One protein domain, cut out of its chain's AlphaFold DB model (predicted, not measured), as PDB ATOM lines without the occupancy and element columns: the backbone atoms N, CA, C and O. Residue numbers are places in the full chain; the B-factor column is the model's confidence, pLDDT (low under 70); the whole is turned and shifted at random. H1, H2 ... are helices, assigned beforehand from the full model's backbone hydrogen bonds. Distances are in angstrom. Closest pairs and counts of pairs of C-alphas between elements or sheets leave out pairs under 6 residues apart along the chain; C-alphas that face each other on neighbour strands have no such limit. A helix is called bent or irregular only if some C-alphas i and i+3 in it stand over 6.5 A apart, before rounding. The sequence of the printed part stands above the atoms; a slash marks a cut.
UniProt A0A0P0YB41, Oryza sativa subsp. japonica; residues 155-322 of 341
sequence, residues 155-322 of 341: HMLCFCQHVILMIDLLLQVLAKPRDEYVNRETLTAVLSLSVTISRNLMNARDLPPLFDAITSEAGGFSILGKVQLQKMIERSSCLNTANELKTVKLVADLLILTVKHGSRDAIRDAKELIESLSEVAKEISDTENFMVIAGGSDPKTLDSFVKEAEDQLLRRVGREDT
ATOM      1  N   HIS A 155      50.853  27.311 -91.790       41.75
ATOM      2  CA  HIS A 155      50.487  26.620 -93.033       41.75
ATOM      3  C   HIS A 155      49.547  25.429 -92.819       41.75
ATOM      4  O   HIS A 155      48.891  24.968 -93.744       41.75
ATOM      5  N   MET A 156      49.508  24.907 -91.601       43.01
ATOM      6  CA  MET A 156      48.590  23.844 -91.236       43.01
ATOM      7  C   MET A 156      47.287  24.437 -90.702       43.01
ATOM      8  O   MET A 156      46.224  24.013 -91.137       43.01
ATOM      9  N   LEU A 157      47.378  25.491 -89.876       43.50
ATOM     10  CA  LEU A 157      46.222  26.145 -89.260       43.50
ATOM     11  C   LEU A 157      45.120  26.507 -90.255       43.50
ATOM     12  O   LEU A 157      43.976  26.243 -89.954       43.50
ATOM     13  N   CYS A 158      45.415  27.055 -91.435       45.35
ATOM     14  CA  CYS A 158      44.348  27.474 -92.355       45.35
ATOM     15  C   CYS A 158      43.670  26.310 -93.102       45.35
ATOM     16  O   CYS A 158      42.475  26.402 -93.369       45.35
ATOM     17  N   PHE A 159      44.368  25.202 -93.402       49.82
ATOM     18  CA  PHE A 159      43.694  23.984 -93.880       49.82
ATOM     19  C   PHE A 159      42.822  23.404 -92.765       49.82
ATOM     20  O   PHE A 159      41.662  23.087 -93.011       49.82
ATOM     21  N   CYS A 160      43.343  23.360 -91.532       50.60
ATOM     22  CA  CYS A 160      42.552  22.998 -90.359       50.60
ATOM     23  C   CYS A 160      41.333  23.905 -90.246       50.60
ATOM     24  O   CYS A 160      40.235  23.403 -90.123       50.60
ATOM     25  N   GLN A 161      41.497  25.217 -90.385       53.14
ATOM     26  CA  GLN A 161      40.429  26.194 -90.250       53.14
ATOM     27  C   GLN A 161      39.365  26.008 -91.331       53.14
ATOM     28  O   GLN A 161      38.191  26.067 -91.005       53.14
ATOM     29  N   HIS A 162      39.732  25.700 -92.583       52.40
ATOM     30  CA  HIS A 162      38.749  25.328 -93.606       52.40
ATOM     31  C   HIS A 162      38.056  24.012 -93.252       52.40
ATOM     32  O   HIS A 162      36.833  23.975 -93.246       52.40
ATOM     33  N   VAL A 163      38.793  22.946 -92.918       53.50
ATOM     34  CA  VAL A 163      38.203  21.647 -92.543       53.50
ATOM     35  C   VAL A 163      37.272  21.793 -91.336       53.50
ATOM     36  O   VAL A 163      36.161  21.283 -91.372       53.50
ATOM     37  N   ILE A 164      37.670  22.551 -90.316       53.69
ATOM     38  CA  ILE A 164      36.879  22.866 -89.122       53.69
ATOM     39  C   ILE A 164      35.667  23.703 -89.490       53.69
ATOM     40  O   ILE A 164      34.566  23.318 -89.128       53.69
ATOM     41  N   LEU A 165      35.835  24.811 -90.220       51.91
ATOM     42  CA  LEU A 165      34.720  25.651 -90.658       51.91
ATOM     43  C   LEU A 165      33.747  24.854 -91.520       51.91
ATOM     44  O   LEU A 165      32.556  25.112 -91.458       51.91
ATOM     45  N   MET A 166      34.216  23.878 -92.295       52.59
ATOM     46  CA  MET A 166      33.359  23.023 -93.112       52.59
ATOM     47  C   MET A 166      32.678  21.934 -92.300       52.59
ATOM     48  O   MET A 166      31.518  21.658 -92.570       52.59
ATOM     49  N   ILE A 167      33.343  21.347 -91.305       52.98
ATOM     50  CA  ILE A 167      32.720  20.432 -90.341       52.98
ATOM     51  C   ILE A 167      31.671  21.186 -89.512       52.98
ATOM     52  O   ILE A 167      30.550  20.710 -89.373       52.98
ATOM     53  N   ASP A 168      31.995  22.380 -89.015       55.33
ATOM     54  CA  ASP A 168      31.077  23.244 -88.272       55.33
ATOM     55  C   ASP A 168      29.915  23.697 -89.157       55.33
ATOM     56  O   ASP A 168      28.752  23.557 -88.783       55.33
ATOM     57  N   LEU A 169      30.195  24.149 -90.380       51.82
ATOM     58  CA  LEU A 169      29.159  24.513 -91.334       51.82
ATOM     59  C   LEU A 169      28.295  23.296 -91.664       51.82
ATOM     60  O   LEU A 169      27.079  23.419 -91.646       51.82
ATOM     61  N   LEU A 170      28.875  22.111 -91.867       52.32
ATOM     62  CA  LEU A 170      28.134  20.861 -92.028       52.32
ATOM     63  C   LEU A 170      27.190  20.592 -90.882       52.32
ATOM     64  O   LEU A 170      26.032  20.265 -91.122       52.32
ATOM     65  N   LEU A 171      27.650  20.777 -89.652       54.81
ATOM     66  CA  LEU A 171      26.786  20.641 -88.495       54.81
ATOM     67  C   LEU A 171      25.676  21.669 -88.499       54.81
ATOM     68  O   LEU A 171      24.535  21.313 -88.226       54.81
ATOM     69  N   GLN A 172      25.974  22.923 -88.838       52.37
ATOM     70  CA  GLN A 172      24.950  23.949 -88.970       52.37
ATOM     71  C   GLN A 172      23.934  23.565 -90.055       52.37
ATOM     72  O   GLN A 172      22.737  23.695 -89.824       52.37
ATOM     73  N   VAL A 173      24.373  23.027 -91.195       47.59
ATOM     74  CA  VAL A 173      23.504  22.600 -92.305       47.59
ATOM     75  C   VAL A 173      22.670  21.369 -91.969       47.59
ATOM     76  O   VAL A 173      21.514  21.271 -92.382       47.59
ATOM     77  N   LEU A 174      23.241  20.422 -91.230       49.48
ATOM     78  CA  LEU A 174      22.546  19.224 -90.769       49.48
ATOM     79  C   LEU A 174      21.587  19.562 -89.609       49.48
ATOM     80  O   LEU A 174      20.512  18.972 -89.502       49.48
ATOM     81  N   ALA A 175      21.918  20.564 -88.788       50.95
ATOM     82  CA  ALA A 175      21.093  21.044 -87.680       50.95
ATOM     83  C   ALA A 175      20.020  22.069 -88.093       50.95
ATOM     84  O   ALA A 175      19.051  22.268 -87.349       50.95
ATOM     85  N   LYS A 176      20.131  22.719 -89.256       48.95
ATOM     86  CA  LYS A 176      19.156  23.708 -89.747       48.95
ATOM     87  C   LYS A 176      18.066  23.063 -90.622       48.95
ATOM     88  O   LYS A 176      18.333  22.080 -91.314       48.95
ATOM     89  N   PRO A 177      16.810  23.551 -90.562       46.99
ATOM     90  CA  PRO A 177      15.754  23.139 -91.488       46.99
ATOM     91  C   PRO A 177      16.183  23.386 -92.942       46.99
ATOM     92  O   PRO A 177      16.935  24.325 -93.196       46.99
ATOM     93  N   ARG A 178      15.681  22.566 -93.878       51.95
ATOM     94  CA  ARG A 178      16.028  22.547 -95.319       51.95
ATOM     95  C   ARG A 178      16.062  23.912 -96.029       51.95
ATOM     96  O   ARG A 178      16.654  23.997 -97.098       51.95
ATOM     97  N   ASP A 179      15.454  24.947 -95.460       47.45
ATOM     98  CA  ASP A 179      15.226  26.230 -96.124       47.45
ATOM     99  C   ASP A 179      16.414  27.212 -96.058       47.45
ATOM    100  O   ASP A 179      16.428  28.188 -96.807       47.45
ATOM    101  N   GLU A 180      17.451  26.961 -95.246       48.21
ATOM    102  CA  GLU A 180      18.707  27.728 -95.326       48.21
ATOM    103  C   GLU A 180      19.705  27.020 -96.254       48.21
ATOM    104  O   GLU A 180      20.409  26.090 -95.863       48.21
ATOM    105  N   TYR A 181      19.728  27.484 -97.507       48.35
ATOM    106  CA  TYR A 181      20.495  27.022 -98.676       48.35
ATOM    107  C   TYR A 181      22.030  27.104 -98.527       48.35
ATOM    108  O   TYR A 181      22.741  27.601 -99.400       48.35
ATOM    109  N   VAL A 182      22.595  26.606 -97.433       52.75
ATOM    110  CA  VAL A 182      24.020  26.295 -97.424       52.75
ATOM    111  C   VAL A 182      24.202  25.014 -98.231       52.75
ATOM    112  O   VAL A 182      23.643  23.960 -97.923       52.75
ATOM    113  N   ASN A 183      24.940  25.157 -99.324       61.58
ATOM    114  CA  ASN A 183      25.062  24.194-100.401       61.58
ATOM    115  C   ASN A 183      25.715  22.887 -99.909       61.58
ATOM    116  O   ASN A 183      26.938  22.759 -99.851       61.58
ATOM    117  N   ARG A 184      24.876  21.924 -99.505       66.86
ATOM    118  CA  ARG A 184      25.283  20.604 -98.995       66.86
ATOM    119  C   ARG A 184      26.276  19.919 -99.924       66.86
ATOM    120  O   ARG A 184      27.231  19.327 -99.445       66.86
ATOM    121  N   GLU A 185      26.091  20.064-101.232       72.31
ATOM    122  CA  GLU A 185      26.985  19.491-102.237       72.31
ATOM    123  C   GLU A 185      28.396  20.072-102.156       72.31
ATOM    124  O   GLU A 185      29.364  19.322-102.264       72.31
ATOM    125  N   THR A 186      28.534  21.376-101.889       69.16
ATOM    126  CA  THR A 186      29.844  21.996-101.649       69.16
ATOM    127  C   THR A 186      30.515  21.376-100.443       69.16
ATOM    128  O   THR A 186      31.661  20.949-100.523       69.16
ATOM    129  N   LEU A 187      29.791  21.287 -99.332       69.52
ATOM    130  CA  LEU A 187      30.318  20.717 -98.100       69.52
ATOM    131  C   LEU A 187      30.768  19.269 -98.294       69.52
ATOM    132  O   LEU A 187      31.878  18.913 -97.901       69.52
ATOM    133  N   THR A 188      29.944  18.453 -98.956       77.49
ATOM    134  CA  THR A 188      30.295  17.077 -99.308       77.49
ATOM    135  C   THR A 188      31.537  17.035-100.196       77.49
ATOM    136  O   THR A 188      32.434  16.243 -99.926       77.49
ATOM    137  N   ALA A 189      31.624  17.883-101.227       79.90
ATOM    138  CA  ALA A 189      32.753  17.904-102.158       79.90
ATOM    139  C   ALA A 189      34.066  18.288-101.465       79.90
ATOM    140  O   ALA A 189      35.076  17.609-101.638       79.90
ATOM    141  N   VAL A 190      34.064  19.330-100.631       74.22
ATOM    142  CA  VAL A 190      35.298  19.752 -99.966       74.22
ATOM    143  C   VAL A 190      35.674  18.817 -98.809       74.22
ATOM    144  O   VAL A 190      36.862  18.576 -98.591       74.22
ATOM    145  N   LEU A 191      34.714  18.195 -98.110       76.62
ATOM    146  CA  LEU A 191      35.031  17.080 -97.207       76.62
ATOM    147  C   LEU A 191      35.670  15.911 -97.956       76.62
ATOM    148  O   LEU A 191      36.661  15.359 -97.480       76.62
ATOM    149  N   SER A 192      35.125  15.549 -99.120       86.12
ATOM    150  CA  SER A 192      35.657  14.477 -99.968       86.12
ATOM    151  C   SER A 192      37.102  14.774-100.364       86.12
ATOM    152  O   SER A 192      37.993  13.943-100.162       86.12
ATOM    153  N   LEU A 193      37.370  16.012-100.791       81.45
ATOM    154  CA  LEU A 193      38.720  16.509-101.040       81.45
ATOM    155  C   LEU A 193      39.605  16.421 -99.784       81.45
ATOM    156  O   LEU A 193      40.734  15.947 -99.862       81.45
ATOM    157  N   SER A 194      39.102  16.834 -98.621       76.41
ATOM    158  CA  SER A 194      39.867  16.857 -97.365       76.41
ATOM    159  C   SER A 194      40.278  15.455 -96.910       76.41
ATOM    160  O   SER A 194      41.441  15.228 -96.567       76.41
ATOM    161  N   VAL A 195      39.349  14.496 -96.956       82.91
ATOM    162  CA  VAL A 195      39.614  13.077 -96.674       82.91
ATOM    163  C   VAL A 195      40.618  12.518 -97.683       82.91
ATOM    164  O   VAL A 195      41.580  11.851 -97.297       82.91
ATOM    165  N   THR A 196      40.452  12.847 -98.964       84.84
ATOM    166  CA  THR A 196      41.349  12.407-100.039       84.84
ATOM    167  C   THR A 196      42.770  12.937 -99.856       84.84
ATOM    168  O   THR A 196      43.718  12.154 -99.894       84.84
ATOM    169  N   ILE A 197      42.948  14.234 -99.581       77.90
ATOM    170  CA  ILE A 197      44.262  14.831 -99.284       77.90
ATOM    171  C   ILE A 197      44.888  14.145 -98.063       77.90
ATOM    172  O   ILE A 197      46.077  13.817 -98.076       77.90
ATOM    173  N   SER A 198      44.091  13.893 -97.023       76.85
ATOM    174  CA  SER A 198      44.556  13.268 -95.779       76.85
ATOM    175  C   SER A 198      45.039  11.839 -95.960       76.85
ATOM    176  O   SER A 198      46.018  11.450 -95.329       76.85
ATOM    177  N   ARG A 199      44.399  11.073 -96.844       82.32
ATOM    178  CA  ARG A 199      44.809   9.704 -97.167       82.32
ATOM    179  C   ARG A 199      45.990   9.639 -98.121       82.32
ATOM    180  O   ARG A 199      46.885   8.827 -97.920       82.32
ATOM    181  N   ASN A 200      45.960  10.468 -99.160       79.07
ATOM    182  CA  ASN A 200      46.779  10.237-100.347       79.07
ATOM    183  C   ASN A 200      48.000  11.153-100.428       79.07
ATOM    184  O   ASN A 200      48.976  10.797-101.078       79.07
ATOM    185  N   LEU A 201      47.962  12.334 -99.804       69.86
ATOM    186  CA  LEU A 201      49.026  13.336 -99.942       69.86
ATOM    187  C   LEU A 201      49.728  13.662 -98.621       69.86
ATOM    188  O   LEU A 201      50.890  14.087 -98.606       69.86
ATOM    189  N   MET A 202      49.051  13.507 -97.484       70.93
ATOM    190  CA  MET A 202      49.655  13.799 -96.188       70.93
ATOM    191  C   MET A 202      50.480  12.625 -95.675       70.93
ATOM    192  O   MET A 202      50.072  11.471 -95.721       70.93
ATOM    193  N   ASN A 203      51.676  12.932 -95.167       70.07
ATOM    194  CA  ASN A 203      52.478  11.915 -94.500       70.07
ATOM    195  C   ASN A 203      51.906  11.683 -93.101       70.07
ATOM    196  O   ASN A 203      51.421  12.625 -92.478       70.07
ATOM    197  N   ALA A 204      52.110  10.493 -92.537       72.33
ATOM    198  CA  ALA A 204      51.697  10.188 -91.164       72.33
ATOM    199  C   ALA A 204      52.227  11.185 -90.112       72.33
ATOM    200  O   ALA A 204      51.607  11.347 -89.072       72.33
ATOM    201  N   ARG A 205      53.346  11.876 -90.378       72.89
ATOM    202  CA  ARG A 205      53.904  12.937 -89.512       72.89
ATOM    203  C   ARG A 205      53.197  14.293 -89.632       72.89
ATOM    204  O   ARG A 205      53.290  15.104 -88.721       72.89
ATOM    205  N   ASP A 206      52.551  14.546 -90.769       70.20
ATOM    206  CA  ASP A 206      51.835  15.791 -91.055       70.20
ATOM    207  C   ASP A 206      50.387  15.714 -90.519       70.20
ATOM    208  O   ASP A 206      49.723  16.730 -90.391       70.20
ATOM    209  N   LEU A 207      49.884  14.523 -90.192       72.83
ATOM    210  CA  LEU A 207      48.506  14.310 -89.742       72.83
ATOM    211  C   LEU A 207      48.239  14.657 -88.261       72.83
ATOM    212  O   LEU A 207      47.236  15.319 -88.003       72.83
ATOM    213  N   PRO A 208      49.086  14.282 -87.278       75.50
ATOM    214  CA  PRO A 208      48.821  14.592 -85.876       75.50
ATOM    215  C   PRO A 208      48.609  16.085 -85.608       75.50
ATOM    216  O   PRO A 208      47.564  16.427 -85.063       75.50
ATOM    217  N   PRO A 209      49.498  17.002 -86.053       68.90
ATOM    218  CA  PRO A 209      49.306  18.408 -85.729       68.90
ATOM    219  C   PRO A 209      48.109  19.023 -86.478       68.90
ATOM    220  O   PRO A 209      47.551  20.014 -86.014       68.90
ATOM    221  N   LEU A 210      47.668  18.417 -87.591       69.02
ATOM    222  CA  LEU A 210      46.427  18.786 -88.275       69.02
ATOM    223  C   LEU A 210      45.221  18.432 -87.401       69.02
ATOM    224  O   LEU A 210      44.373  19.284 -87.152       69.02
ATOM    225  N   PHE A 211      45.158  17.196 -86.908       72.77
ATOM    226  CA  PHE A 211      44.063  16.757 -86.044       72.77
ATOM    227  C   PHE A 211      44.057  17.483 -84.695       72.77
ATOM    228  O   PHE A 211      42.987  17.794 -84.174       72.77
ATOM    229  N   ASP A 212      45.226  17.838 -84.171       70.03
ATOM    230  CA  ASP A 212      45.345  18.638 -82.950       70.03
ATOM    231  C   ASP A 212      44.816  20.054 -83.163       70.03
ATOM    232  O   ASP A 212      44.046  20.558 -82.348       70.03
ATOM    233  N   ALA A 213      45.162  20.679 -84.290       65.06
ATOM    234  CA  ALA A 213      44.623  21.980 -84.658       65.06
ATOM    235  C   ALA A 213      43.097  21.926 -84.849       65.06
ATOM    236  O   ALA A 213      42.409  22.792 -84.308       65.06
ATOM    237  N   ILE A 214      42.576  20.875 -85.504       64.22
ATOM    238  CA  ILE A 214      41.131  20.606 -85.619       64.22
ATOM    239  C   ILE A 214      40.469  20.533 -84.246       64.22
ATOM    240  O   ILE A 214      39.407  21.108 -84.047       64.22
ATOM    241  N   THR A 215      41.106  19.856 -83.297       63.65
ATOM    242  CA  THR A 215      40.566  19.671 -81.946       63.65
ATOM    243  C   THR A 215      40.642  20.964 -81.117       63.65
ATOM    244  O   THR A 215      39.746  21.257 -80.329       63.65
ATOM    245  N   SER A 216      41.700  21.762 -81.303       63.20
ATOM    246  CA  SER A 216      41.972  22.964 -80.502       63.20
ATOM    247  C   SER A 216      41.161  24.200 -80.906       63.20
ATOM    248  O   SER A 216      40.815  25.010 -80.044       63.20
ATOM    249  N   GLU A 217      40.867  24.381 -82.198       56.49
ATOM    250  CA  GLU A 217      40.117  25.544 -82.669       56.49
ATOM    251  C   GLU A 217      38.605  25.304 -82.555       56.49
ATOM    252  O   GLU A 217      38.083  24.243 -82.887       56.49
ATOM    253  N   ALA A 218      37.895  26.319 -82.056       51.63
ATOM    254  CA  ALA A 218      36.433  26.378 -81.947       51.63
ATOM    255  C   ALA A 218      35.746  25.309 -81.065       51.63
ATOM    256  O   ALA A 218      34.523  25.272 -81.020       51.63
ATOM    257  N   GLY A 219      36.489  24.500 -80.304       51.71
ATOM    258  CA  GLY A 219      35.933  23.366 -79.550       51.71
ATOM    259  C   GLY A 219      35.960  22.051 -80.333       51.71
ATOM    260  O   GLY A 219      35.423  21.055 -79.859       51.71
ATOM    261  N   GLY A 220      36.567  22.045 -81.522       56.11
ATOM    262  CA  GLY A 220      36.905  20.861 -82.302       56.11
ATOM    263  C   GLY A 220      35.812  19.810 -82.443       56.11
ATOM    264  O   GLY A 220      34.656  20.109 -82.737       56.11
ATOM    265  N   PHE A 221      36.183  18.551 -82.216       57.61
ATOM    266  CA  PHE A 221      35.256  17.418 -82.197       57.61
ATOM    267  C   PHE A 221      34.247  17.498 -81.036       57.61
ATOM    268  O   PHE A 221      33.187  16.884 -81.108       57.61
ATOM    269  N   SER A 222      34.495  18.311 -80.005       54.69
ATOM    270  CA  SER A 222      33.494  18.555 -78.960       54.69
ATOM    271  C   SER A 222      32.300  19.383 -79.472       54.69
ATOM    272  O   SER A 222      31.195  19.209 -78.961       54.69
ATOM    273  N   ILE A 223      32.458  20.219 -80.520       52.92
ATOM    274  CA  ILE A 223      31.319  20.870 -81.218       52.92
ATOM    275  C   ILE A 223      30.410  19.813 -81.850       52.92
ATOM    276  O   ILE A 223      29.187  19.937 -81.845       52.92
ATOM    277  N   LEU A 224      31.021  18.749 -82.380       53.33
ATOM    278  CA  LEU A 224      30.316  17.591 -82.917       53.33
ATOM    279  C   LEU A 224      29.659  16.752 -81.806       53.33
ATOM    280  O   LEU A 224      28.982  15.785 -82.138       53.33
ATOM    281  N   GLY A 225      29.845  17.094 -80.524       53.82
ATOM    282  CA  GLY A 225      29.419  16.317 -79.366       53.82
ATOM    283  C   GLY A 225      27.996  15.772 -79.478       53.82
ATOM    284  O   GLY A 225      27.149  16.299 -80.201       53.82
ATOM    285  N   LYS A 226      27.727  14.706 -78.720       55.25
ATOM    286  CA  LYS A 226      26.536  13.841 -78.812       55.25
ATOM    287  C   LYS A 226      25.222  14.550 -79.162       55.25
ATOM    288  O   LYS A 226      24.455  14.023 -79.953       55.25
ATOM    289  N   VAL A 227      24.962  15.748 -78.632       55.65
ATOM    290  CA  VAL A 227      23.745  16.541 -78.892       55.65
ATOM    291  C   VAL A 227      23.582  16.958 -80.363       55.65
ATOM    292  O   VAL A 227      22.462  16.944 -80.868       55.65
ATOM    293  N   GLN A 228      24.651  17.345 -81.065       59.04
ATOM    294  CA  GLN A 228      24.575  17.780 -82.468       59.04
ATOM    295  C   GLN A 228      24.274  16.589 -83.387       59.04
ATOM    296  O   GLN A 228      23.367  16.651 -84.218       59.04
ATOM    297  N   LEU A 229      24.995  15.483 -83.172       60.28
ATOM    298  CA  LEU A 229      24.757  14.201 -83.833       60.28
ATOM    299  C   LEU A 229      23.364  13.662 -83.501       60.28
ATOM    300  O   LEU A 229      22.637  13.271 -84.402       60.28
ATOM    301  N   GLN A 230      22.925  13.738 -82.246       55.51
ATOM    302  CA  GLN A 230      21.587  13.308 -81.846       55.51
ATOM    303  C   GLN A 230      20.485  14.171 -82.470       55.51
ATOM    304  O   GLN A 230      19.474  13.631 -82.890       55.51
ATOM    305  N   LYS A 231      20.678  15.484 -82.650       61.12
ATOM    306  CA  LYS A 231      19.739  16.316 -83.430       61.12
ATOM    307  C   LYS A 231      19.686  15.919 -84.906       61.12
ATOM    308  O   LYS A 231      18.631  16.036 -85.530       61.12
ATOM    309  N   MET A 232      20.805  15.457 -85.469       54.50
ATOM    310  CA  MET A 232      20.838  14.861 -86.806       54.50
ATOM    311  C   MET A 232      20.071  13.525 -86.828       54.50
ATOM    312  O   MET A 232      19.328  13.288 -87.775       54.50
ATOM    313  N   ILE A 233      20.183  12.710 -85.768       54.43
ATOM    314  CA  ILE A 233      19.454  11.443 -85.572       54.43
ATOM    315  C   ILE A 233      17.950  11.653 -85.370       54.43
ATOM    316  O   ILE A 233      17.143  10.976 -85.985       54.43
ATOM    317  N   GLU A 234      17.527  12.620 -84.560       58.51
ATOM    318  CA  GLU A 234      16.103  12.950 -84.379       58.51
ATOM    319  C   GLU A 234      15.465  13.395 -85.703       58.51
ATOM    320  O   GLU A 234      14.258  13.275 -85.920       58.51
ATOM    321  N   ARG A 235      16.304  13.875 -86.623       54.50
ATOM    322  CA  ARG A 235      15.957  14.182 -88.004       54.50
ATOM    323  C   ARG A 235      16.419  13.102 -88.984       54.50
ATOM    324  O   ARG A 235      16.402  13.377 -90.172       54.50
ATOM    325  N   SER A 236      16.787  11.893 -88.553       47.79
ATOM    326  CA  SER A 236      17.279  10.790 -89.406       47.79
ATOM    327  C   SER A 236      16.251  10.342 -90.441       47.79
ATOM    328  O   SER A 236      16.634   9.909 -91.522       47.79
ATOM    329  N   SER A 237      14.961  10.601 -90.185       51.94
ATOM    330  CA  SER A 237      13.890  10.600 -91.198       51.94
ATOM    331  C   SER A 237      14.144  11.542 -92.389       51.94
ATOM    332  O   SER A 237      13.323  11.608 -93.304       51.94
ATOM    333  N   CYS A 238      15.238  12.309 -92.365       48.50
ATOM    334  CA  CYS A 238      15.722  13.188 -93.413       48.50
ATOM    335  C   CYS A 238      16.998  12.693 -94.096       48.50
ATOM    336  O   CYS A 238      17.248  13.251 -95.155       48.50
ATOM    337  N   LEU A 239      17.736  11.679 -93.595       55.56
ATOM    338  CA  LEU A 239      18.878  11.033 -94.291       55.56
ATOM    339  C   LEU A 239      18.398  10.182 -95.484       55.56
ATOM    340  O   LEU A 239      18.851   9.068 -95.731       55.56
ATOM    341  N   ASN A 240      17.440  10.713 -96.230       58.46
ATOM    342  CA  ASN A 240      16.745  10.033 -97.312       58.46
ATOM    343  C   ASN A 240      17.496  10.231 -98.630       58.46
ATOM    344  O   ASN A 240      17.052   9.750 -99.673       58.46
ATOM    345  N   THR A 241      18.598  10.991 -98.611       67.49
ATOM    346  CA  THR A 241      19.396  11.294 -99.793       67.49
ATOM    347  C   THR A 241      20.789  10.684 -99.689       67.49
ATOM    348  O   THR A 241      21.452  10.736 -98.652       67.49
ATOM    349  N   ALA A 242      21.262  10.123-100.803       73.35
ATOM    350  CA  ALA A 242      22.595   9.525-100.909       73.35
ATOM    351  C   ALA A 242      23.715  10.497-100.509       73.35
ATOM    352  O   ALA A 242      24.723  10.080 -99.941       73.35
ATOM    353  N   ASN A 243      23.518  11.797-100.745       73.21
ATOM    354  CA  ASN A 243      24.496  12.836-100.430       73.21
ATOM    355  C   ASN A 243      24.681  13.048 -98.923       73.21
ATOM    356  O   ASN A 243      25.811  13.231 -98.467       73.21
ATOM    357  N   GLU A 244      23.608  13.005 -98.129       74.41
ATOM    358  CA  GLU A 244      23.731  13.144 -96.674       74.41
ATOM    359  C   GLU A 244      24.425  11.923 -96.072       74.41
ATOM    360  O   GLU A 244      25.353  12.069 -95.278       74.41
ATOM    361  N   LEU A 245      24.060  10.722 -96.525       80.25
ATOM    362  CA  LEU A 245      24.735   9.498 -96.109       80.25
ATOM    363  C   LEU A 245      26.221   9.508 -96.503       80.25
ATOM    364  O   LEU A 245      27.077   9.205 -95.674       80.25
ATOM    365  N   LYS A 246      26.547   9.925 -97.737       83.57
ATOM    366  CA  LYS A 246      27.937  10.115 -98.189       83.57
ATOM    367  C   LYS A 246      28.697  11.065 -97.264       83.57
ATOM    368  O   LYS A 246      29.842  10.808 -96.915       83.57
ATOM    369  N   THR A 247      28.050  12.137 -96.835       78.05
ATOM    370  CA  THR A 247      28.644  13.135 -95.942       78.05
ATOM    371  C   THR A 247      28.949  12.556 -94.564       78.05
ATOM    372  O   THR A 247      30.061  12.721 -94.068       78.05
ATOM    373  N   VAL A 248      28.010  11.820 -93.961       80.09
ATOM    374  CA  VAL A 248      28.236  11.155 -92.666       80.09
ATOM    375  C   VAL A 248      29.354  10.111 -92.775       80.09
ATOM    376  O   VAL A 248      30.209  10.039 -91.893       80.09
ATOM    377  N   LYS A 249      29.421   9.366 -93.887       87.34
ATOM    378  CA  LYS A 249      30.535   8.443 -94.171       87.34
ATOM    379  C   LYS A 249      31.878   9.166 -94.254       87.34
ATOM    380  O   LYS A 249      32.844   8.684 -93.678       87.34
ATOM    381  N   LEU A 250      31.944  10.331 -94.904       85.01
ATOM    382  CA  LEU A 250      33.163  11.151 -94.961       85.01
ATOM    383  C   LEU A 250      33.594  11.653 -93.573       85.01
ATOM    384  O   LEU A 250      34.788  11.677 -93.281       85.01
ATOM    385  N   VAL A 251      32.646  12.007 -92.697       80.89
ATOM    386  CA  VAL A 251      32.949  12.360 -91.298       80.89
ATOM    387  C   VAL A 251      33.499  11.150 -90.543       80.89
ATOM    388  O   VAL A 251      34.536  11.264 -89.893       80.89
ATOM    389  N   ALA A 252      32.856   9.984 -90.660       87.32
ATOM    390  CA  ALA A 252      33.347   8.748 -90.050       87.32
ATOM    391  C   ALA A 252      34.764   8.404 -90.538       87.32
ATOM    392  O   ALA A 252      35.628   8.027 -89.753       87.32
ATOM    393  N   ASP A 253      35.031   8.613 -91.824       88.67
ATOM    394  CA  ASP A 253      36.342   8.419 -92.427       88.67
ATOM    395  C   ASP A 253      37.413   9.359 -91.851       88.67
ATOM    396  O   ASP A 253      38.520   8.942 -91.496       88.67
ATOM    397  N   LEU A 254      37.063  10.634 -91.671       82.70
ATOM    398  CA  LEU A 254      37.944  11.588 -91.013       82.70
ATOM    399  C   LEU A 254      38.243  11.167 -89.568       82.70
ATOM    400  O   LEU A 254      39.392  11.250 -89.145       82.70
ATOM    401  N   LEU A 255      37.253  10.648 -88.835       84.35
ATOM    402  CA  LEU A 255      37.456  10.125 -87.479       84.35
ATOM    403  C   LEU A 255      38.375   8.902 -87.463       84.35
ATOM    404  O   LEU A 255      39.238   8.814 -86.593       84.35
ATOM    405  N   ILE A 256      38.272   7.997 -88.443       89.63
ATOM    406  CA  ILE A 256      39.224   6.886 -88.599       89.63
ATOM    407  C   ILE A 256      40.654   7.429 -88.732       89.63
ATOM    408  O   ILE A 256      41.577   6.913 -88.093       89.63
ATOM    409  N   LEU A 257      40.860   8.472 -89.542       85.38
ATOM    410  CA  LEU A 257      42.173   9.104 -89.705       85.38
ATOM    411  C   LEU A 257      42.642   9.798 -88.418       85.38
ATOM    412  O   LEU A 257      43.804   9.628 -88.034       85.38
ATOM    413  N   THR A 258      41.745  10.496 -87.716       83.07
ATOM    414  CA  THR A 258      42.014  11.094 -86.401       83.07
ATOM    415  C   THR A 258      42.442  10.035 -85.393       83.07
ATOM    416  O   THR A 258      43.424  10.224 -84.687       83.07
ATOM    417  N   VAL A 259      41.779   8.881 -85.345       87.58
ATOM    418  CA  VAL A 259      42.155   7.801 -84.422       87.58
ATOM    419  C   VAL A 259      43.521   7.212 -84.781       87.58
ATOM    420  O   VAL A 259      44.367   6.989 -83.906       87.58
ATOM    421  N   LYS A 260      43.773   6.992 -86.078       88.23
ATOM    422  CA  LYS A 260      45.039   6.433 -86.573       88.23
ATOM    423  C   LYS A 260      46.238   7.341 -86.282       88.23
ATOM    424  O   LYS A 260      47.311   6.824 -85.969       88.23
ATOM    425  N   HIS A 261      46.075   8.662 -86.379       84.17
ATOM    426  CA  HIS A 261      47.210   9.595 -86.413       84.17
ATOM    427  C   HIS A 261      47.161  10.740 -85.400       84.17
ATOM    428  O   HIS A 261      48.196  11.347 -85.148       84.17
ATOM    429  N   GLY A 262      46.003  11.056 -84.833       80.22
ATOM    430  CA  GLY A 262      45.825  12.161 -83.896       80.22
ATOM    431  C   GLY A 262      46.533  11.945 -82.560       80.22
ATOM    432  O   GLY A 262      46.933  10.823 -82.211       80.22
ATOM    433  N   SER A 263      46.689  13.037 -81.809       80.18
ATOM    434  CA  SER A 263      47.136  12.991 -80.416       80.18
ATOM    435  C   SER A 263      46.109  12.315 -79.506       80.18
ATOM    436  O   SER A 263      44.988  11.997 -79.902       80.18
ATOM    437  N   ARG A 264      46.488  12.124 -78.241       81.79
ATOM    438  CA  ARG A 264      45.614  11.544 -77.220       81.79
ATOM    439  C   ARG A 264      44.322  12.343 -77.019       81.79
ATOM    440  O   ARG A 264      43.272  11.739 -76.832       81.79
ATOM    441  N   ASP A 265      44.395  13.673 -77.087       78.50
ATOM    442  CA  ASP A 265      43.220  14.538 -76.956       78.50
ATOM    443  C   ASP A 265      42.306  14.422 -78.181       78.50
ATOM    444  O   ASP A 265      41.112  14.188 -78.024       78.50
ATOM    445  N   ALA A 266      42.870  14.456 -79.394       78.60
ATOM    446  CA  ALA A 266      42.096  14.268 -80.623       78.60
ATOM    447  C   ALA A 266      41.418  12.882 -80.679       78.60
ATOM    448  O   ALA A 266      40.276  12.760 -81.119       78.60
ATOM    449  N   ILE A 267      42.100  11.833 -80.199       83.79
ATOM    450  CA  ILE A 267      41.548  10.474 -80.088       83.79
ATOM    451  C   ILE A 267      40.397  10.422 -79.082       83.79
ATOM    452  O   ILE A 267      39.387   9.772 -79.355       83.79
ATOM    453  N   ARG A 268      40.544  11.078 -77.923       83.15
ATOM    454  CA  ARG A 268      39.494  11.126 -76.898       83.15
ATOM    455  C   ARG A 268      38.225  11.751 -77.466       83.15
ATOM    456  O   ARG A 268      37.163  11.150 -77.332       83.15
ATOM    457  N   ASP A 269      38.340  12.889 -78.140       76.29
ATOM    458  CA  ASP A 269      37.166  13.564 -78.686       76.29
ATOM    459  C   ASP A 269      36.566  12.776 -79.870       76.29
ATOM    460  O   ASP A 269      35.347  12.660 -79.995       76.29
ATOM    461  N   ALA A 270      37.402  12.139 -80.703       81.71
ATOM    462  CA  ALA A 270      36.925  11.251 -81.763       81.71
ATOM    463  C   ALA A 270      36.151  10.038 -81.219       81.71
ATOM    464  O   ALA A 270      35.188   9.600 -81.848       81.71
ATOM    465  N   LYS A 271      36.532   9.506 -80.051       85.58
ATOM    466  CA  LYS A 271      35.851   8.368 -79.419       85.58
ATOM    467  C   LYS A 271      34.383   8.671 -79.109       85.58
ATOM    468  O   LYS A 271      33.524   7.867 -79.457       85.58
ATOM    469  N   GLU A 272      34.084   9.826 -78.514       80.00
ATOM    470  CA  GLU A 272      32.701  10.218 -78.182       80.00
ATOM    471  C   GLU A 272      31.813  10.325 -79.435       80.00
ATOM    472  O   GLU A 272      30.620   9.994 -79.425       80.00
ATOM    473  N   LEU A 273      32.411  10.753 -80.548       79.33
ATOM    474  CA  LEU A 273      31.739  10.847 -81.840       79.33
ATOM    475  C   LEU A 273      31.532   9.498 -82.505       79.33
ATOM    476  O   LEU A 273      30.476   9.275 -83.087       79.33
ATOM    477  N   ILE A 274      32.509   8.600 -82.406       86.48
ATOM    478  CA  ILE A 274      32.394   7.230 -82.912       86.48
ATOM    479  C   ILE A 274      31.267   6.498 -82.176       86.48
ATOM    480  O   ILE A 274      30.423   5.888 -82.828       86.48
ATOM    481  N   GLU A 275      31.175   6.636 -80.849       85.27
ATOM    482  CA  GLU A 275      30.063   6.086 -80.059       85.27
ATOM    483  C   GLU A 275      28.710   6.655 -80.515       85.27
ATOM    484  O   GLU A 275      27.740   5.917 -80.687       85.27
ATOM    485  N   SER A 276      28.650   7.962 -80.787       80.74
ATOM    486  CA  SER A 276      27.437   8.608 -81.303       80.74
ATOM    487  C   SER A 276      27.070   8.116 -82.713       80.74
ATOM    488  O   SER A 276      25.900   7.854 -82.984       80.74
ATOM    489  N   LEU A 277      28.052   7.945 -83.603       84.21
ATOM    490  CA  LEU A 277      27.856   7.407 -84.954       84.21
ATOM    491  C   LEU A 277      27.459   5.927 -84.952       84.21
ATOM    492  O   LEU A 277      26.752   5.505 -85.861       84.21
ATOM    493  N   SER A 278      27.869   5.152 -83.946       88.35
ATOM    494  CA  SER A 278      27.440   3.759 -83.762       88.35
ATOM    495  C   SER A 278      25.930   3.659 -83.552       88.35
ATOM    496  O   SER A 278      25.267   2.825 -84.167       88.35
ATOM    497  N   GLU A 279      25.353   4.572 -82.768       84.02
ATOM    498  CA  GLU A 279      23.898   4.655 -82.608       84.02
ATOM    499  C   GLU A 279      23.208   5.114 -83.904       84.02
ATOM    500  O   GLU A 279      22.240   4.484 -84.328       84.02
ATOM    501  N   VAL A 280      23.759   6.117 -84.609       80.33
ATOM    502  CA  VAL A 280      23.255   6.540 -85.938       80.33
ATOM    503  C   VAL A 280      23.224   5.355 -86.907       80.33
ATOM    504  O   VAL A 280      22.221   5.132 -87.579       80.33
ATOM    505  N   ALA A 281      24.324   4.601 -86.991       87.15
ATOM    506  CA  ALA A 281      24.487   3.495 -87.927       87.15
ATOM    507  C   ALA A 281      23.447   2.390 -87.702       87.15
ATOM    508  O   ALA A 281      22.931   1.838 -88.673       87.15
ATOM    509  N   LYS A 282      23.102   2.105 -86.440       86.49
ATOM    510  CA  LYS A 282      22.034   1.155 -86.091       86.49
ATOM    511  C   LYS A 282      20.670   1.656 -86.553       86.49
ATOM    512  O   LYS A 282      19.918   0.887 -87.141       86.49
ATOM    513  N   GLU A 283      20.366   2.930 -86.317       82.01
ATOM    514  CA  GLU A 283      19.063   3.502 -86.669       82.01
ATOM    515  C   GLU A 283      18.829   3.594 -88.180       82.01
ATOM    516  O   GLU A 283      17.714   3.361 -88.644       82.01
ATOM    517  N   ILE A 284      19.864   3.913 -88.965       82.76
ATOM    518  CA  ILE A 284      19.722   4.096 -90.418       82.76
ATOM    519  C   ILE A 284      20.012   2.838 -91.235       82.76
ATOM    520  O   ILE A 284      19.911   2.894 -92.460       82.76
ATOM    521  N   SER A 285      20.386   1.726 -90.592       85.74
ATOM    522  CA  SER A 285      20.882   0.526 -91.277       85.74
ATOM    523  C   SER A 285      19.911   0.022 -92.347       85.74
ATOM    524  O   SER A 285      20.321  -0.226 -93.480       85.74
ATOM    525  N   ASP A 286      18.618  -0.051 -92.029       83.54
ATOM    526  CA  ASP A 286      17.598  -0.510 -92.975       83.54
ATOM    527  C   ASP A 286      17.495   0.425 -94.186       83.54
ATOM    528  O   ASP A 286      17.565  -0.027 -95.331       83.54
ATOM    529  N   THR A 287      17.400   1.737 -93.948       81.77
ATOM    530  CA  THR A 287      17.335   2.761 -95.004       81.77
ATOM    531  C   THR A 287      18.572   2.721 -95.895       81.77
ATOM    532  O   THR A 287      18.456   2.714 -97.120       81.77
ATOM    533  N   GLU A 288      19.759   2.640 -95.298       86.26
ATOM    534  CA  GLU A 288      21.016   2.530 -96.031       86.26
ATOM    535  C   GLU A 288      21.061   1.252 -96.883       86.26
ATOM    536  O   GLU A 288      21.420   1.315 -98.060       86.26
ATOM    537  N   ASN A 289      20.632   0.110 -96.340       85.61
ATOM    538  CA  ASN A 289      20.574  -1.147 -97.085       85.61
ATOM    539  C   ASN A 289      19.654  -1.038 -98.311       85.61
ATOM    540  O   ASN A 289      20.027  -1.485 -99.399       85.61
ATOM    541  N   PHE A 290      18.492  -0.384 -98.184       82.45
ATOM    542  CA  PHE A 290      17.626  -0.104 -99.335       82.45
ATOM    543  C   PHE A 290      18.316   0.783-100.379       82.45
ATOM    544  O   PHE A 290      18.196   0.520-101.577       82.45
ATOM    545  N   MET A 291      19.075   1.797 -99.952       82.37
ATOM    546  CA  MET A 291      19.818   2.677-100.863       82.37
ATOM    547  C   MET A 291      20.936   1.939-101.606       82.37
ATOM    548  O   MET A 291      21.134   2.179-102.798       82.37
ATOM    549  N   VAL A 292      21.642   1.024-100.936       83.04
ATOM    550  CA  VAL A 292      22.666   0.170-101.559       83.04
ATOM    551  C   VAL A 292      22.035  -0.756-102.600       83.04
ATOM    552  O   VAL A 292      22.525  -0.829-103.725       83.04
ATOM    553  N   ILE A 293      20.912  -1.409-102.274       82.36
ATOM    554  CA  ILE A 293      20.189  -2.294-103.206       82.36
ATOM    555  C   ILE A 293      19.671  -1.520-104.426       82.36
ATOM    556  O   ILE A 293      19.723  -2.024-105.546       82.36
ATOM    557  N   ALA A 294      19.214  -0.281-104.230       81.41
ATOM    558  CA  ALA A 294      18.776   0.597-105.313       81.41
ATOM    559  C   ALA A 294      19.933   1.148-106.176       81.41
ATOM    560  O   ALA A 294      19.678   1.869-107.140       81.41
ATOM    561  N   GLY A 295      21.195   0.844-105.842       76.65
ATOM    562  CA  GLY A 295      22.378   1.356-106.541       76.65
ATOM    563  C   GLY A 295      22.674   2.834-106.264       76.65
ATOM    564  O   GLY A 295      23.427   3.457-107.006       76.65
ATOM    565  N   GLY A 296      22.076   3.410-105.217       68.77
ATOM    566  CA  GLY A 296      22.219   4.823-104.863       68.77
ATOM    567  C   GLY A 296      23.374   5.134-103.906       68.77
ATOM    568  O   GLY A 296      23.585   6.298-103.585       68.77
ATOM    569  N   SER A 297      24.102   4.130-103.412       64.91
ATOM    570  CA  SER A 297      25.119   4.280-102.363       64.91
ATOM    571  C   SER A 297      26.332   3.388-102.618       64.91
ATOM    572  O   SER A 297      26.205   2.308-103.193       64.91
ATOM    573  N   ASP A 298      27.490   3.803-102.094       71.93
ATOM    574  CA  ASP A 298      28.658   2.936-101.955       71.93
ATOM    575  C   ASP A 298      28.314   1.655-101.174       71.93
ATOM    576  O   ASP A 298      27.543   1.717-100.208       71.93
ATOM    577  N   PRO A 299      28.929   0.509-101.526       75.73
ATOM    578  CA  PRO A 299      28.676  -0.771-100.865       75.73
ATOM    579  C   PRO A 299      29.201  -0.826 -99.424       75.73
ATOM    580  O   PRO A 299      28.776  -1.681 -98.651       75.73
ATOM    581  N   LYS A 300      30.121   0.070 -99.038       87.86
ATOM    582  CA  LYS A 300      30.527   0.218 -97.636       87.86
ATOM    583  C   LYS A 300      29.445   0.974 -96.867       87.86
ATOM    584  O   LYS A 300      29.175   2.137 -97.174       87.86
ATOM    585  N   THR A 301      28.861   0.325 -95.866       90.19
ATOM    586  CA  THR A 301      27.838   0.900 -94.980       90.19
ATOM    587  C   THR A 301      28.454   1.808 -93.921       90.19
ATOM    588  O   THR A 301      29.634   1.646 -93.600       90.19
ATOM    589  N   LEU A 302      27.685   2.729 -93.334       89.36
ATOM    590  CA  LEU A 302      28.167   3.556 -92.223       89.36
ATOM    591  C   LEU A 302      28.661   2.690 -91.052       89.36
ATOM    592  O   LEU A 302      29.731   2.951 -90.510       89.36
ATOM    593  N   ASP A 303      27.940   1.609 -90.742       91.75
ATOM    594  CA  ASP A 303      28.334   0.611 -89.736       91.75
ATOM    595  C   ASP A 303      29.750   0.057 -89.984       91.75
ATOM    596  O   ASP A 303      30.537  -0.080 -89.050       91.75
ATOM    597  N   SER A 304      30.131  -0.179 -91.244       93.79
ATOM    598  CA  SER A 304      31.481  -0.655 -91.571       93.79
ATOM    599  C   SER A 304      32.578   0.379 -91.276       93.79
ATOM    600  O   SER A 304      33.658   0.001 -90.822       93.79
ATOM    601  N   PHE A 305      32.303   1.675 -91.474       92.43
ATOM    602  CA  PHE A 305      33.237   2.749 -91.113       92.43
ATOM    603  C   PHE A 305      33.351   2.889 -89.592       92.43
ATOM    604  O   PHE A 305      34.458   3.014 -89.072       92.43
ATOM    605  N   VAL A 306      32.225   2.831 -88.874       92.60
ATOM    606  CA  VAL A 306      32.213   2.910 -87.407       92.60
ATOM    607  C   VAL A 306      33.000   1.752 -86.799       92.60
ATOM    608  O   VAL A 306      33.885   1.993 -85.982       92.60
ATOM    609  N   LYS A 307      32.772   0.517 -87.261       95.06
ATOM    610  CA  LYS A 307      33.537  -0.659 -86.814       95.06
ATOM    611  C   LYS A 307      35.026  -0.538 -87.113       95.06
ATOM    612  O   LYS A 307      35.843  -0.880 -86.265       95.06
ATOM    613  N   GLU A 308      35.403  -0.014 -88.285       95.42
ATOM    614  CA  GLU A 308      36.815   0.271 -88.563       95.42
ATOM    615  C   GLU A 308      37.376   1.280 -87.549       95.42
ATOM    616  O   GLU A 308      38.482   1.084 -87.045       95.42
ATOM    617  N   ALA A 309      36.634   2.337 -87.217       91.88
ATOM    618  CA  ALA A 309      37.067   3.337 -86.245       91.88
ATOM    619  C   ALA A 309      37.221   2.749 -84.827       91.88
ATOM    620  O   ALA A 309      38.235   2.997 -84.170       91.88
ATOM    621  N   GLU A 310      36.268   1.924 -84.383       93.83
ATOM    622  CA  GLU A 310      36.307   1.190 -83.109       93.83
ATOM    623  C   GLU A 310      37.508   0.232 -83.038       93.83
ATOM    624  O   GLU A 310      38.263   0.244 -82.060       93.83
ATOM    625  N   ASP A 311      37.767  -0.531 -84.103       93.74
ATOM    626  CA  ASP A 311      38.933  -1.413 -84.202       93.74
ATOM    627  C   ASP A 311      40.252  -0.630 -84.108       93.74
ATOM    628  O   ASP A 311      41.217  -1.081 -83.479       93.74
ATOM    629  N   GLN A 312      40.325   0.555 -84.726       91.54
ATOM    630  CA  GLN A 312      41.502   1.420 -84.625       91.54
ATOM    631  C   GLN A 312      41.667   1.998 -83.217       91.54
ATOM    632  O   GLN A 312      42.798   2.065 -82.728       91.54
ATOM    633  N   LEU A 313      40.570   2.360 -82.542       89.98
ATOM    634  CA  LEU A 313      40.595   2.821 -81.152       89.98
ATOM    635  C   LEU A 313      41.164   1.734 -80.239       89.98
ATOM    636  O   LEU A 313      42.104   1.999 -79.489       89.98
ATOM    637  N   LEU A 314      40.671   0.497 -80.358       89.46
ATOM    638  CA  LEU A 314      41.162  -0.643 -79.578       89.46
ATOM    639  C   LEU A 314      42.663  -0.879 -79.792       89.46
ATOM    640  O   LEU A 314      43.409  -1.079 -78.831       89.46
ATOM    641  N   ARG A 315      43.140  -0.786 -81.041       88.00
ATOM    642  CA  ARG A 315      44.573  -0.918 -81.365       88.00
ATOM    643  C   ARG A 315      45.431   0.204 -80.782       88.00
ATOM    644  O   ARG A 315      46.603  -0.037 -80.494       88.00
ATOM    645  N   ARG A 316      44.900   1.425 -80.668       82.88
ATOM    646  CA  ARG A 316      45.624   2.580 -80.108       82.88
ATOM    647  C   ARG A 316      45.669   2.514 -78.586       82.88
ATOM    648  O   ARG A 316      46.755   2.654 -78.036       82.88
ATOM    649  N   VAL A 317      44.544   2.207 -77.937       74.46
ATOM    650  CA  VAL A 317      44.463   2.038 -76.476       74.46
ATOM    651  C   VAL A 317      45.352   0.879 -76.019       74.46
ATOM    652  O   VAL A 317      46.178   1.061 -75.134       74.46
ATOM    653  N   GLY A 318      45.299  -0.272 -76.701       66.27
ATOM    654  CA  GLY A 318      46.133  -1.427 -76.348       66.27
ATOM    655  C   GLY A 318      47.647  -1.205 -76.487       66.27
ATOM    656  O   GLY A 318      48.417  -1.940 -75.879       66.27
ATOM    657  N   ARG A 319      48.098  -0.201 -77.260       59.22
ATOM    658  CA  ARG A 319      49.524   0.172 -77.337       59.22
ATOM    659  C   ARG A 319      49.978   1.056 -76.182       59.22
ATOM    660  O   ARG A 319      51.160   1.014 -75.853       59.22
ATOM    661  N   GLU A 320      49.087   1.857 -75.595       55.66
ATOM    662  CA  GLU A 320      49.442   2.712 -74.453       55.66
ATOM    663  C   GLU A 320      49.751   1.878 -73.195       55.66
ATOM    664  O   GLU A 320      50.558   2.305 -72.375       55.66
ATOM    665  N   ASP A 321      49.201   0.662 -73.096       51.07
ATOM    666  CA  ASP A 321      49.411  -0.246 -71.959       51.07
ATOM    667  C   ASP A 321      50.624  -1.188 -72.105       51.07
ATOM    668  O   ASP A 321      50.957  -1.914 -71.168       51.07
ATOM    669  N   THR A 322      51.320  -1.195 -73.248       35.11
ATOM    670  CA  THR A 322      52.579  -1.949 -73.399       35.11
ATOM    671  C   THR A 322      53.773  -1.072 -73.015       35.11
ATOM    672  O   THR A 322      54.141  -0.203 -73.808       35.11
TER     673      THR A 322
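Overview. This is residues 155 to 322 of the 341 residues of a protein of Oryza sativa subsp. japonica (UniProt A0A0P0YB41). What is the main picture? H6 runs through the middle of a compact, all-helix body, with H7a and H8 packed on it as an up-and-down bundle, each running against the one before; the hairpin of H1 and H2 packs on H6 through H2. H3 and H5 bridge H1 and H7a, while H7b turns off sharply from H7a. How large is it? The printed part has 168 residues with eight named helices, H1 to H8 in order, and no named strand; the radius of gyration of the C-alphas is 15.3 A and the spans are 44 by 33 by 30 A.

Arrangement. What is the hub? H7, residues 264 to 293, touches five helices; assigned as one helix by its hydrogen bonds, it is bent, with C-alphas 283 and 286 7.6 A apart. Its arms H7a, residues 264 to 283, and H7b, residues 286 to 293, are about perpendicular at 84 degrees. What touches H7a? H6, residues 242 to 261, makes a hairpin with it through residues 252 to 259 alone, closest C-alphas Val 259 and Ile 267, 5.1 A. H8, residues 302 to 320, touches it at Ala 281 and Asp 303, closest C-alphas 5.1 A apart. H3, residues 207 to 216, H4, residues 220 to 223, and H5, residues 226 to 234, touch it too, with closest C-alphas Thr 215 and Ala 266 at 5.8 A, Phe 221 and Asp 269 at 5.6 A, and Lys 226 and Ser 276 at 5.9 A. What lies farther out? H2, residues 184 to 200, touches H6, closest C-alphas Thr 188 and Thr 247, 5.4 A, and forms a hairpin with H1, residues 155 to 175. Are the backbones complete? Every O i to N i+4 pair is within hydrogen-bond range in H2, H3, H5, H6 and H7b, against 16 of 17 in H1, 14 of 16 in H7a and 14 of 15 in H8; H4 is too short for one.

Along the chain. Where does H1 begin? C-alpha 155 is at (50.487, 26.620, -93.033), and H1 is 30.4 A long. How long are H7a, H6 and H8? They measure 29.3 A, 28.6 A and 27.7 A, and H8 ends with C-alpha 320 at (49.442, 2.712, -74.453).

Size, cuts and confidence. Is it unbroken? The printed part has no cut, and no link is long. Where is confidence low? Mean pLDDT of the printed part is 70.9, with 71 residues under 70, among them 155 to 184 and 213 to 241.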